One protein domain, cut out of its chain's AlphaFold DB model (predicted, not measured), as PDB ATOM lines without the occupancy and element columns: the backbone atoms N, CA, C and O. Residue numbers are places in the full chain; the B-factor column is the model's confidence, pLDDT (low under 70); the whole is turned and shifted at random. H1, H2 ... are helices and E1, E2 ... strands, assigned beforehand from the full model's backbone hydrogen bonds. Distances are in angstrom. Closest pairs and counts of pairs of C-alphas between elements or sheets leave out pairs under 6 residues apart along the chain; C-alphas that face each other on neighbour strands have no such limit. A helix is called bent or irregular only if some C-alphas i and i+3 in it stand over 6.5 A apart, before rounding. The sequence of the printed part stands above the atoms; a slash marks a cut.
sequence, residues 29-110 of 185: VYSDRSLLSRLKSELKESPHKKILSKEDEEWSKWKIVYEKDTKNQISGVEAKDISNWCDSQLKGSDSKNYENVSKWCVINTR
ATOM      1  N   VAL A  29     111.868 105.260  89.208       45.47
ATOM      2  CA  VAL A  29     111.960 106.675  89.623       45.47
ATOM      3  C   VAL A  29     110.656 107.458  89.373       45.47
ATOM      4  O   VAL A  29     110.433 108.489  89.999       45.47
ATOM      5  N   TYR A  30     109.746 106.951  88.528       47.44
ATOM      6  CA  TYR A  30     108.476 107.616  88.164       47.44
ATOM      7  C   TYR A  30     107.201 106.808  88.521       47.44
ATOM      8  O   TYR A  30     106.099 107.157  88.090       47.44
ATOM      9  N   SER A  31     107.310 105.706  89.276       50.94
ATOM     10  CA  SER A  31     106.286 104.643  89.307       50.94
ATOM     11  C   SER A  31     105.076 104.841  90.210       50.94
ATOM     12  O   SER A  31     104.054 104.255  89.889       50.94
ATOM     13  N   ASP A  32     105.080 105.630  91.280       56.59
ATOM     14  CA  ASP A  32     103.972 105.490  92.249       56.59
ATOM     15  C   ASP A  32     102.707 106.311  91.946       56.59
ATOM     16  O   ASP A  32     101.688 106.126  92.607       56.59
ATOM     17  N   ARG A  33     102.708 107.192  90.931       61.56
ATOM     18  CA  ARG A  33     101.530 108.034  90.605       61.56
ATOM     19  C   ARG A  33     101.114 108.080  89.132       61.56
ATOM     20  O   ARG A  33     100.246 108.880  88.786       61.56
ATOM     21  N   SER A  34     101.723 107.281  88.257       83.19
ATOM     22  CA  SER A  34     101.334 107.269  86.841       83.19
ATOM     23  C   SER A  34     100.069 106.440  86.604       83.19
ATOM     24  O   SER A  34      99.748 105.521  87.362       83.19
ATOM     25  N   LEU A  35      99.340 106.731  85.523       87.94
ATOM     26  CA  LEU A  35      98.197 105.903  85.122       87.94
ATOM     27  C   LEU A  35      98.644 104.472  84.793       87.94
ATOM     28  O   LEU A  35      97.909 103.523  85.067       87.94
ATOM     29  N   LEU A  36      99.865 104.305  84.271       89.25
ATOM     30  CA  LEU A  36     100.462 102.998  84.014       89.25
ATOM     31  C   LEU A  36     100.576 102.147  85.281       89.25
ATOM     32  O   LEU A  36     100.225 100.970  85.247       89.25
ATOM     33  N   SER A  37     101.085 102.697  86.386       88.44
ATOM     34  CA  SER A  37     101.253 101.910  87.612       88.44
ATOM     35  C   SER A  37      99.923 101.552  88.250       88.44
ATOM     36  O   SER A  37      99.738 100.408  88.669       88.44
ATOM     37  N   ARG A  38      98.968 102.487  88.227       90.12
ATOM     38  CA  ARG A  38      97.595 102.221  88.646       90.12
ATOM     39  C   ARG A  38      96.977 101.080  87.834       90.12
ATOM     40  O   ARG A  38      96.491 100.121  88.425       90.12
ATOM     41  N   LEU A  39      97.064 101.127  86.504       91.81
ATOM     42  CA  LEU A  39      96.554 100.056  85.643       91.81
ATOM     43  C   LEU A  39      97.262  98.723  85.880       91.81
ATOM     44  O   LEU A  39      96.599  97.698  85.972       91.81
ATOM     45  N   LYS A  40      98.591  98.711  86.029       91.44
ATOM     46  CA  LYS A  40      99.331  97.476  86.343       91.44
ATOM     47  C   LYS A  40      98.870  96.850  87.661       91.44
ATOM     48  O   LYS A  40      98.769  95.630  87.739       91.44
ATOM     49  N   SER A  41      98.593  97.673  88.672       90.69
ATOM     50  CA  SER A  41      98.078  97.214  89.964       90.69
ATOM     51  C   SER A  41      96.680  96.604  89.826       90.69
ATOM     52  O   SER A  41      96.453  95.477  90.258       90.69
ATOM     53  N   GLU A  42      95.763  97.307  89.157       90.94
ATOM     54  CA  GLU A  42      94.376  96.856  88.987       90.94
ATOM     55  C   GLU A  42      94.259  95.606  88.098       90.94
ATOM     56  O   GLU A  42      93.418  94.741  88.336       90.94
ATOM     57  N   LEU A  43      95.133  95.467  87.099       92.56
ATOM     58  CA  LEU A  43      95.117  94.345  86.159       92.56
ATOM     59  C   LEU A  43      95.925  93.129  86.628       92.56
ATOM     60  O   LEU A  43      95.976  92.130  85.909       92.56
ATOM     61  N   LYS A  44      96.538  93.170  87.815       91.25
ATOM     62  CA  LYS A  44      97.416  92.100  88.317       91.25
ATOM     63  C   LYS A  44      96.735  90.726  88.351       91.25
ATOM     64  O   LYS A  44      97.349  89.728  87.991       91.25
ATOM     65  N   GLU A  45      95.453  90.700  88.701       91.12
ATOM     66  CA  GLU A  45      94.637  89.477  88.772       91.12
ATOM     67  C   GLU A  45      93.930  89.151  87.440       91.12
ATOM     68  O   GLU A  45      93.135  88.220  87.345       91.12
ATOM     69  N   SER A  46      94.204  89.922  86.382       92.00
ATOM     70  CA  SER A  46      93.589  89.794  85.058       92.00
ATOM     71  C   SER A  46      94.651  89.552  83.978       92.00
ATOM     72  O   SER A  46      94.858  90.407  83.122       92.00
ATOM     73  N   PRO A  47      95.289  88.366  83.934       90.56
ATOM     74  CA  PRO A  47      96.381  88.073  82.992       90.56
ATOM     75  C   PRO A  47      95.964  88.109  81.511       90.56
ATOM     76  O   PRO A  47      96.804  88.154  80.619       90.56
ATOM     77  N   HIS A  48      94.659  88.090  81.239       92.75
ATOM     78  CA  HIS A  48      94.080  88.244  79.906       92.75
ATOM     79  C   HIS A  48      93.947  89.711  79.467       92.75
ATOM     80  O   HIS A  48      93.558  89.982  78.334       92.75
ATOM     81  N   LYS A  49      94.219  90.673  80.349       95.44
ATOM     82  CA  LYS A  49      94.233  92.094  80.018       95.44
ATOM     83  C   LYS A  49      95.673  92.521  79.765       95.44
ATOM     84  O   LYS A  49      96.536  92.348  80.619       95.44
ATOM     85  N   LYS A  50      95.928  93.087  78.587       94.62
ATOM     86  CA  LYS A  50      97.245  93.605  78.194       94.62
ATOM     87  C   LYS A  50      97.158  95.118  78.060       94.62
ATOM     88  O   LYS A  50      96.315  95.613  77.318       94.62
ATOM     89  N   ILE A  51      98.033  95.838  78.761       95.88
ATOM     90  CA  ILE A  51      98.270  97.264  78.507       95.88
ATOM     91  C   ILE A  51      99.141  97.353  77.254       95.88
ATOM     92  O   ILE A  51     100.224  96.767  77.230       95.88
ATOM     93  N   LEU A  52      98.668  98.056  76.231       95.00
ATOM     94  CA  LEU A  52      99.374  98.193  74.964       95.00
ATOM     95  C   LEU A  52     100.531  99.191  75.072       95.00
ATOM     96  O   LEU A  52     100.361 100.323  75.525       95.00
ATOM     97  N   SER A  53     101.697  98.774  74.591       92.00
ATOM     98  CA  SER A  53     102.834  99.636  74.254       92.00
ATOM     99  C   SER A  53     102.686 100.141  72.820       92.00
ATOM    100  O   SER A  53     101.969  99.549  72.019       92.00
ATOM    101  N   LYS A  54     103.343 101.244  72.457       90.25
ATOM    102  CA  LYS A  54     103.190 101.861  71.127       90.25
ATOM    103  C   LYS A  54     103.589 100.926  69.974       90.25
ATOM    104  O   LYS A  54     103.032 101.037  68.885       90.25
ATOM    105  N   GLU A  55     104.535 100.031  70.224       91.50
ATOM    106  CA  GLU A  55     105.126  99.104  69.257       91.50
ATOM    107  C   GLU A  55     104.363  97.774  69.142       91.50
ATOM    108  O   GLU A  55     104.729  96.935  68.322       91.50
ATOM    109  N   ASP A  56     103.316  97.573  69.947       93.44
ATOM    110  CA  ASP A  56     102.530  96.341  69.941       93.44
ATOM    111  C   ASP A  56     101.807  96.128  68.601       93.44
ATOM    112  O   ASP A  56     101.116  97.010  68.080       93.44
ATOM    113  N   GLU A  57     101.929  94.920  68.049       95.25
ATOM    114  CA  GLU A  57     101.333  94.549  66.761       95.25
ATOM    115  C   GLU A  57      99.796  94.593  66.777       95.25
ATOM    116  O   GLU A  57      99.158  94.821  65.740       95.25
ATOM    117  N   GLU A  58      99.186  94.443  67.957       95.56
ATOM    118  CA  GLU A  58      97.738  94.471  68.149       95.56
ATOM    119  C   GLU A  58      97.112  95.811  67.747       95.56
ATOM    120  O   GLU A  58      95.938  95.839  67.365       95.56
ATOM    121  N   TRP A  59      97.885  96.906  67.733       95.19
ATOM    122  CA  TRP A  59      97.410  98.206  67.255       95.19
ATOM    123  C   TRP A  59      96.866  98.149  65.831       95.19
ATOM    124  O   TRP A  59      95.907  98.857  65.530       95.19
ATOM    125  N   SER A  60      97.422  97.299  64.964       94.56
ATOM    126  CA  SER A  60      96.938  97.139  63.585       94.56
ATOM    127  C   SER A  60      95.451  96.762  63.522       94.56
ATOM    128  O   SER A  60      94.720  97.274  62.678       94.56
ATOM    129  N   LYS A  61      94.986  95.922  64.455       94.81
ATOM    130  CA  LYS A  61      93.586  95.490  64.562       94.81
ATOM    131  C   LYS A  61      92.774  96.422  65.459       94.81
ATOM    132  O   LYS A  61      91.656  96.794  65.113       94.81
ATOM    133  N   TRP A  62      93.348  96.844  66.583       95.12
ATOM    134  CA  TRP A  62      92.645  97.641  67.587       95.12
ATOM    135  C   TRP A  62      92.289  99.049  67.094       95.12
ATOM    136  O   TRP A  62      91.226  99.571  67.425       95.12
ATOM    137  N   LYS A  63      93.110  99.634  66.210       95.44
ATOM    138  CA  LYS A  63      92.803 100.914  65.549       95.44
ATOM    139  C   LYS A  63      91.511 100.861  64.732       95.44
ATOM    140  O   LYS A  63      90.761 101.829  64.746       95.44
ATOM    141  N   ILE A  64      91.213  99.726  64.097       94.56
ATOM    142  CA  ILE A  64      89.964  99.523  63.344       94.56
ATOM    143  C   ILE A  64      88.763  99.526  64.298       94.56
ATOM    144  O   ILE A  64      87.717 100.088  63.984       94.56
ATOM    145  N   VAL A  65      88.909  98.915  65.479       92.94
ATOM    146  CA  VAL A  65      87.856  98.916  66.505       92.94
ATOM    147  C   VAL A  65      87.614 100.335  67.025       92.94
ATOM    148  O   VAL A  65      86.468 100.775  67.080       92.94
ATOM    149  N   TYR A  66      88.685 101.075  67.321       94.56
ATOM    150  CA  TYR A  66      88.611 102.483  67.722       94.56
ATOM    151  C   TYR A  66      87.943 103.369  66.660       94.56
ATOM    152  O   TYR A  66      87.112 104.220  66.973       94.56
ATOM    153  N   GLU A  67      88.275 103.163  65.385       94.38
ATOM    154  CA  GLU A  67      87.702 103.918  64.269       94.38
ATOM    155  C   GLU A  67      86.188 103.692  64.127       94.38
ATOM    156  O   GLU A  67      85.439 104.633  63.864       94.38
ATOM    157  N   LYS A  68      85.723 102.457  64.349       90.56
ATOM    158  CA  LYS A  68      84.301 102.097  64.248       90.56
ATOM    159  C   LYS A  68      83.459 102.551  65.441       90.56
ATOM    160  O   LYS A  68      82.248 102.724  65.285       90.56
ATOM    161  N   ASP A  69      84.054 102.747  66.616       89.69
ATOM    162  CA  ASP A  69      83.343 103.182  67.824       89.69
ATOM    163  C   ASP A  69      83.189 104.712  67.891       89.69
ATOM    164  O   ASP A  69      83.704 105.388  68.783       89.69
ATOM    165  N   THR A  70      82.434 105.275  66.946       87.12
ATOM    166  CA  THR A  70      82.238 106.732  66.811       87.12
ATOM    167  C   THR A  70      81.614 107.401  68.038       87.12
ATOM    168  O   THR A  70      81.711 108.616  68.192       87.12
ATOM    169  N   LYS A  71      80.976 106.632  68.929       87.50
ATOM    170  CA  LYS A  71      80.346 107.153  70.150       87.50
ATOM    171  C   LYS A  71      81.338 107.357  71.290       87.50
ATOM    172  O   LYS A  71      81.079 108.176  72.162       87.50
ATOM    173  N   ASN A  72      82.432 106.599  71.302       89.62
ATOM    174  CA  ASN A  72      83.384 106.578  72.411       89.62
ATOM    175  C   ASN A  72      84.803 106.993  72.003       89.62
ATOM    176  O   ASN A  72      85.757 106.748  72.749       89.62
ATOM    177  N   GLN A  73      84.955 107.587  70.821       91.56
ATOM    178  CA  GLN A  73      86.218 108.172  70.395       91.56
ATOM    179  C   GLN A  73      86.633 109.310  71.324       91.56
ATOM    180  O   GLN A  73      85.816 110.093  71.810       91.56
ATOM    181  N   ILE A  74      87.938 109.407  71.551       94.19
ATOM    182  CA  ILE A  74      88.523 110.487  72.331       94.19
ATOM    183  C   ILE A  74      88.568 111.726  71.438       94.19
ATOM    184  O   ILE A  74      89.109 111.694  70.331       94.19
ATOM    185  N   SER A  75      88.011 112.832  71.929       92.31
ATOM    186  CA  SER A  75      87.976 114.097  71.193       92.31
ATOM    187  C   SER A  75      89.379 114.517  70.743       92.31
ATOM    188  O   SER A  75      90.277 114.686  71.567       92.31
ATOM    189  N   GLY A  76      89.551 114.717  69.435       92.00
ATOM    190  CA  GLY A  76      90.815 115.152  68.835       92.00
ATOM    191  C   GLY A  76      91.878 114.059  68.676       92.00
ATOM    192  O   GLY A  76      93.006 114.385  68.319       92.00
ATOM    193  N   VAL A  77      91.549 112.786  68.925       95.88
ATOM    194  CA  VAL A  77      92.472 111.659  68.729       95.88
ATOM    195  C   VAL A  77      91.960 110.770  67.606       95.88
ATOM    196  O   VAL A  77      90.961 110.065  67.753       95.88
ATOM    197  N   GLU A  78      92.668 110.777  66.480       95.62
ATOM    198  CA  GLU A  78      92.378 109.900  65.348       95.62
ATOM    199  C   GLU A  78      92.910 108.477  65.580       95.62
ATOM    200  O   GLU A  78      93.850 108.249  66.347       95.62
ATOM    201  N   ALA A  79      92.362 107.500  64.849       94.75
ATOM    202  CA  ALA A  79      92.791 106.103  64.936       94.75
ATOM    203  C   ALA A  79      94.288 105.910  64.640       94.75
ATOM    204  O   ALA A  79      94.936 105.044  65.221       94.75
ATOM    205  N   LYS A  80      94.890 106.731  63.773       95.38
ATOM    206  CA  LYS A  80      96.331 106.645  63.494       95.38
ATOM    207  C   LYS A  80      97.188 107.048  64.704       95.38
ATOM    208  O   LYS A  80      98.261 106.468  64.891       95.38
ATOM    209  N   ASP A  81      96.672 107.944  65.549       96.50
ATOM    210  CA  ASP A  81      97.385 108.596  66.651       96.50
ATOM    211  C   ASP A  81      97.129 107.955  68.021       96.50
ATOM    212  O   ASP A  81      97.900 108.187  68.953       96.50
ATOM    213  N   ILE A  82      96.106 107.104  68.149       96.12
ATOM    214  CA  ILE A  82      95.699 106.498  69.430       96.12
ATOM    215  C   ILE A  82      96.838 105.761  70.155       96.12
ATOM    216  O   ILE A  82      96.941 105.835  71.376       96.12
ATOM    217  N   SER A  83      97.755 105.124  69.419       96.56
ATOM    218  CA  SER A  83      98.910 104.433  70.008       96.56
ATOM    219  C   SER A  83      99.909 105.408  70.638       96.56
ATOM    220  O   SER A  83     100.431 105.151  71.720       96.56
ATOM    221  N   ASN A  84     100.143 106.558  69.993       95.69
ATOM    222  CA  ASN A  84     100.978 107.631  70.540       95.69
ATOM    223  C   ASN A  84     100.295 108.298  71.736       95.69
ATOM    224  O   ASN A  84     100.946 108.611  72.732       95.69
ATOM    225  N   TRP A  85      98.980 108.506  71.637       95.88
ATOM    226  CA  TRP A  85      98.188 109.072  72.719       95.88
ATOM    227  C   TRP A  85      98.264 108.187  73.966       95.88
ATOM    228  O   TRP A  85      98.598 108.688  75.037       95.88
ATOM    229  N   CYS A  86      98.064 106.875  73.822       95.88
ATOM    230  CA  CYS A  86      98.158 105.924  74.926       95.88
ATOM    231  C   CYS A  86      99.528 105.934  75.609       95.88
ATOM    232  O   CYS A  86      99.590 106.052  76.830       95.88
ATOM    233  N   ASP A  87     100.621 105.874  74.842       93.12
ATOM    234  CA  ASP A  87     101.980 105.920  75.397       93.12
ATOM    235  C   ASP A  87     102.237 107.206  76.204       93.12
ATOM    236  O   ASP A  87     102.811 107.161  77.294       93.12
ATOM    237  N   SER A  88     101.749 108.346  75.708       92.62
ATOM    238  CA  SER A  88     101.846 109.631  76.407       92.62
ATOM    239  C   SER A  88     101.014 109.653  77.697       92.62
ATOM    240  O   SER A  88     101.527 109.990  78.765       92.62
ATOM    241  N   GLN A  89      99.745 109.234  77.633       93.50
ATOM    242  CA  GLN A  89      98.846 109.274  78.790       93.50
ATOM    243  C   GLN A  89      99.247 108.292  79.892       93.50
ATOM    244  O   GLN A  89      99.163 108.631  81.071       93.50
ATOM    245  N   LEU A  90      99.724 107.099  79.530       91.31
ATOM    246  CA  LEU A  90     100.171 106.089  80.490       91.31
ATOM    247  C   LEU A  90     101.341 106.585  81.353       91.31
ATOM    248  O   LEU A  90     101.408 106.250  82.536       91.31
ATOM    249  N   LYS A  91     102.234 107.407  80.788       89.06
ATOM    250  CA  LYS A  91     103.352 108.042  81.510       89.06
ATOM    251  C   LYS A  91     102.894 109.184  82.423       89.06
ATOM    252  O   LYS A  91     103.579 109.503  83.392       89.06
ATOM    253  N   GLY A  92     101.751 109.796  82.117       86.38
ATOM    254  CA  GLY A  92     101.155 110.874  82.898       86.38
ATOM    255  C   GLY A  92     100.448 110.401  84.170       86.38
ATOM    256  O   GLY A  92     100.353 109.210  84.464       86.38
ATOM    257  N   SER A  93      99.927 111.366  84.930       84.56
ATOM    258  CA  SER A  93      99.162 111.161  86.174       84.56
ATOM    259  C   SER A  93      97.760 111.783  86.126       84.56
ATOM    260  O   SER A  93      97.070 111.846  87.146       84.56
ATOM    261  N   ASP A  94      97.315 112.248  84.951       83.94
ATOM    262  CA  ASP A  94      96.014 112.902  84.801       83.94
ATOM    263  C   ASP A  94      94.863 111.896  84.923       83.94
ATOM    264  O   ASP A  94      94.461 111.229  83.969       83.94
ATOM    265  N   SER A  95      94.301 111.820  86.126       82.38
ATOM    266  CA  SER A  95      93.161 110.957  86.435       82.38
ATOM    267  C   SER A  95      91.932 111.187  85.547       82.38
ATOM    268  O   SER A  95      91.139 110.260  85.399       82.38
ATOM    269  N   LYS A  96      91.776 112.360  84.911       88.50
ATOM    270  CA  LYS A  96      90.637 112.638  84.019       88.50
ATOM    271  C   LYS A  96      90.637 111.741  82.786       88.50
ATOM    272  O   LYS A  96      89.576 111.396  82.282       88.50
ATOM    273  N   ASN A  97      91.819 111.328  82.333       89.25
ATOM    274  CA  ASN A  97      91.960 110.439  81.183       89.25
ATOM    275  C   ASN A  97      91.928 108.962  81.572       89.25
ATOM    276  O   ASN A  97      91.971 108.114  80.687       89.25
ATOM    277  N   TYR A  98      91.834 108.631  82.863       91.06
ATOM    278  CA  TYR A  98      91.935 107.253  83.331       91.06
ATOM    279  C   TYR A  98      90.905 106.322  82.680       91.06
ATOM    280  O   TYR A  98      91.259 105.215  82.283       91.06
ATOM    281  N   GLU A  99      89.658 106.768  82.511       93.06
ATOM    282  CA  GLU A  99      88.614 105.979  81.846       93.06
ATOM    283  C   GLU A  99      88.972 105.693  80.381       93.06
ATOM    284  O   GLU A  99      88.961 104.543  79.943       93.06
ATOM    285  N   ASN A 100      89.395 106.725  79.647       95.12
ATOM    286  CA  ASN A 100      89.823 106.592  78.257       95.12
ATOM    287  C   ASN A 100      91.060 105.696  78.121       95.12
ATOM    288  O   ASN A 100      91.118 104.864  77.220       95.12
ATOM    289  N   VAL A 101      92.032 105.818  79.026       94.56
ATOM    290  CA  VAL A 101      93.235 104.975  79.026       94.56
ATOM    291  C   VAL A 101      92.872 103.524  79.339       94.56
ATOM    292  O   VAL A 101      93.321 102.617  78.643       94.56
ATOM    293  N   SER A 102      92.014 103.289  80.332       94.31
ATOM    294  CA  SER A 102      91.539 101.946  80.684       94.31
ATOM    295  C   SER A 102      90.776 101.291  79.533       94.31
ATOM    296  O   SER A 102      90.888 100.086  79.328       94.31
ATOM    297  N   LYS A 103      90.013 102.078  78.769       95.12
ATOM    298  CA  LYS A 103      89.230 101.595  77.631       95.12
ATOM    299  C   LYS A 103      90.074 101.340  76.384       95.12
ATOM    300  O   LYS A 103      89.886 100.322  75.728       95.12
ATOM    301  N   TRP A 104      90.964 102.266  76.037       96.31
ATOM    302  CA  TRP A 104      91.620 102.278  74.728       96.31
ATOM    303  C   TRP A 104      93.077 101.830  74.748       96.31
ATOM    304  O   TRP A 104      93.575 101.376  73.719       96.31
ATOM    305  N   CYS A 105      93.747 101.889  75.898       96.94
ATOM    306  CA  CYS A 105      95.136 101.449  76.052       96.94
ATOM    307  C   CYS A 105      95.254 100.055  76.675       96.94
ATOM    308  O   CYS A 105      96.366  99.569  76.867       96.94
ATOM    309  N   VAL A 106      94.130  99.411  76.998       96.75
ATOM    310  CA  VAL A 106      94.083  98.045  77.522       96.75
ATOM    311  C   VAL A 106      93.201  97.196  76.624       96.75
ATOM    312  O   VAL A 106      92.061  97.552  76.343       96.75
ATOM    313  N   ILE A 107      93.709  96.039  76.214       96.00
ATOM    314  CA  ILE A 107      92.965  95.067  75.412       96.00
ATOM    315  C   ILE A 107      92.676  93.796  76.203       96.00
ATOM    316  O   ILE A 107      93.415  93.432  77.116       96.00
ATOM    317  N   ASN A 108      91.604  93.093  75.826       95.56
ATOM    318  CA  ASN A 108      91.351  91.724  76.271       95.56
ATOM    319  C   ASN A 108      91.898  90.733  75.234       95.56
ATOM    320  O   ASN A 108      91.424  90.691  74.102       95.56
ATOM    321  N   THR A 109      92.885  89.932  75.624       95.62
ATOM    322  CA  THR A 109      93.556  88.939  74.775       95.62
ATOM    323  C   THR A 109      92.832  87.594  74.727       95.62
ATOM    324  O   THR A 109      93.279  86.677  74.028       95.62
ATOM    325  N   ARG A 110      91.704  87.446  75.433       95.31
ATOM    326  CA  ARG A 110      90.811  86.295  75.263       95.31
ATOM    327  C   ARG A 110      90.179  86.305  73.882       95.31
ATOM    328  O   ARG A 110      89.908  87.359  73.304       95.31
TER     329      ARG A 110
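This is residues 29 to 110 of the 185 residues of an uncharacterized protein of Mycoplasma haemofelis (strain Ohio2) (UniProt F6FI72). A helical hairpin, H3 and H4, makes the core; H1 packs on it at one end, and H2 stands near its other end. A two-stranded antiparallel ribbon, E1 and E2, lies between H1 and H2. The printed part has 82 residues, with four named helices and two named strands in the order H1, E1, H2, H3, H4, E2; the class is mostly helix, with helices holding 38 and strands 6 of the 44 residues in named elements. It is compact, with a radius of gyration of the C-alphas of 12.3 A and spans of 35 by 28 by 23 A.

Find C-alpha 35 at (98.197, 105.903, 85.122), where H1 begins; it runs to residue 42, 10.6 A. Next come E1, residues 49 to 51, 6.7 A, and H2, residues 59 to 68, 14.0 A. H3 runs from C-alpha 82 at (95.699, 106.498, 69.430) to residue 91, 14.4 A. H4, residues 95 to 104, spans 14.7 A and is irregular: C-alphas 96 and 99 are 7.3 A apart. E2, residues 106 to 108, spans 7.0 A and ends at C-alpha 108, (91.351, 91.724, 76.271).

Look first at H1: it touches H3, about perpendicular at 81 degrees, the closest C-alphas being those of Leu 36 and Leu 90, 4.7 A. H1 also touches H4, with C-alphas of Leu 35 and Tyr 98 closest at 6.7 A. H1 and H2 are apart. H2 and H3 are close but not clearly touching; their closest C-alphas, Trp 59 and Ser 83, are 7.0 A apart. The hairpin H3 and H4 touches at a steep tilt of 43 degrees, opposite ways, with C-alphas of Cys 86 and Val 101 closest at 6.5 A. E1 and E2 are antiparallel at 153 degrees; N 50 and O 107 are 2.9 A apart, within hydrogen-bond range. Every O i to N i+4 pair is within range in H1, against 5 of 6 in H2, 5 of 6 in H3 and 4 of 6 in H4.

The C-alphas farthest apart, Val 29 and Lys 68, are 37.8 A apart. The printed part has no cut, and H2 to H3, residues 69 to 81, is a long link. Residues 29 to 33 of the model have pLDDT under 70.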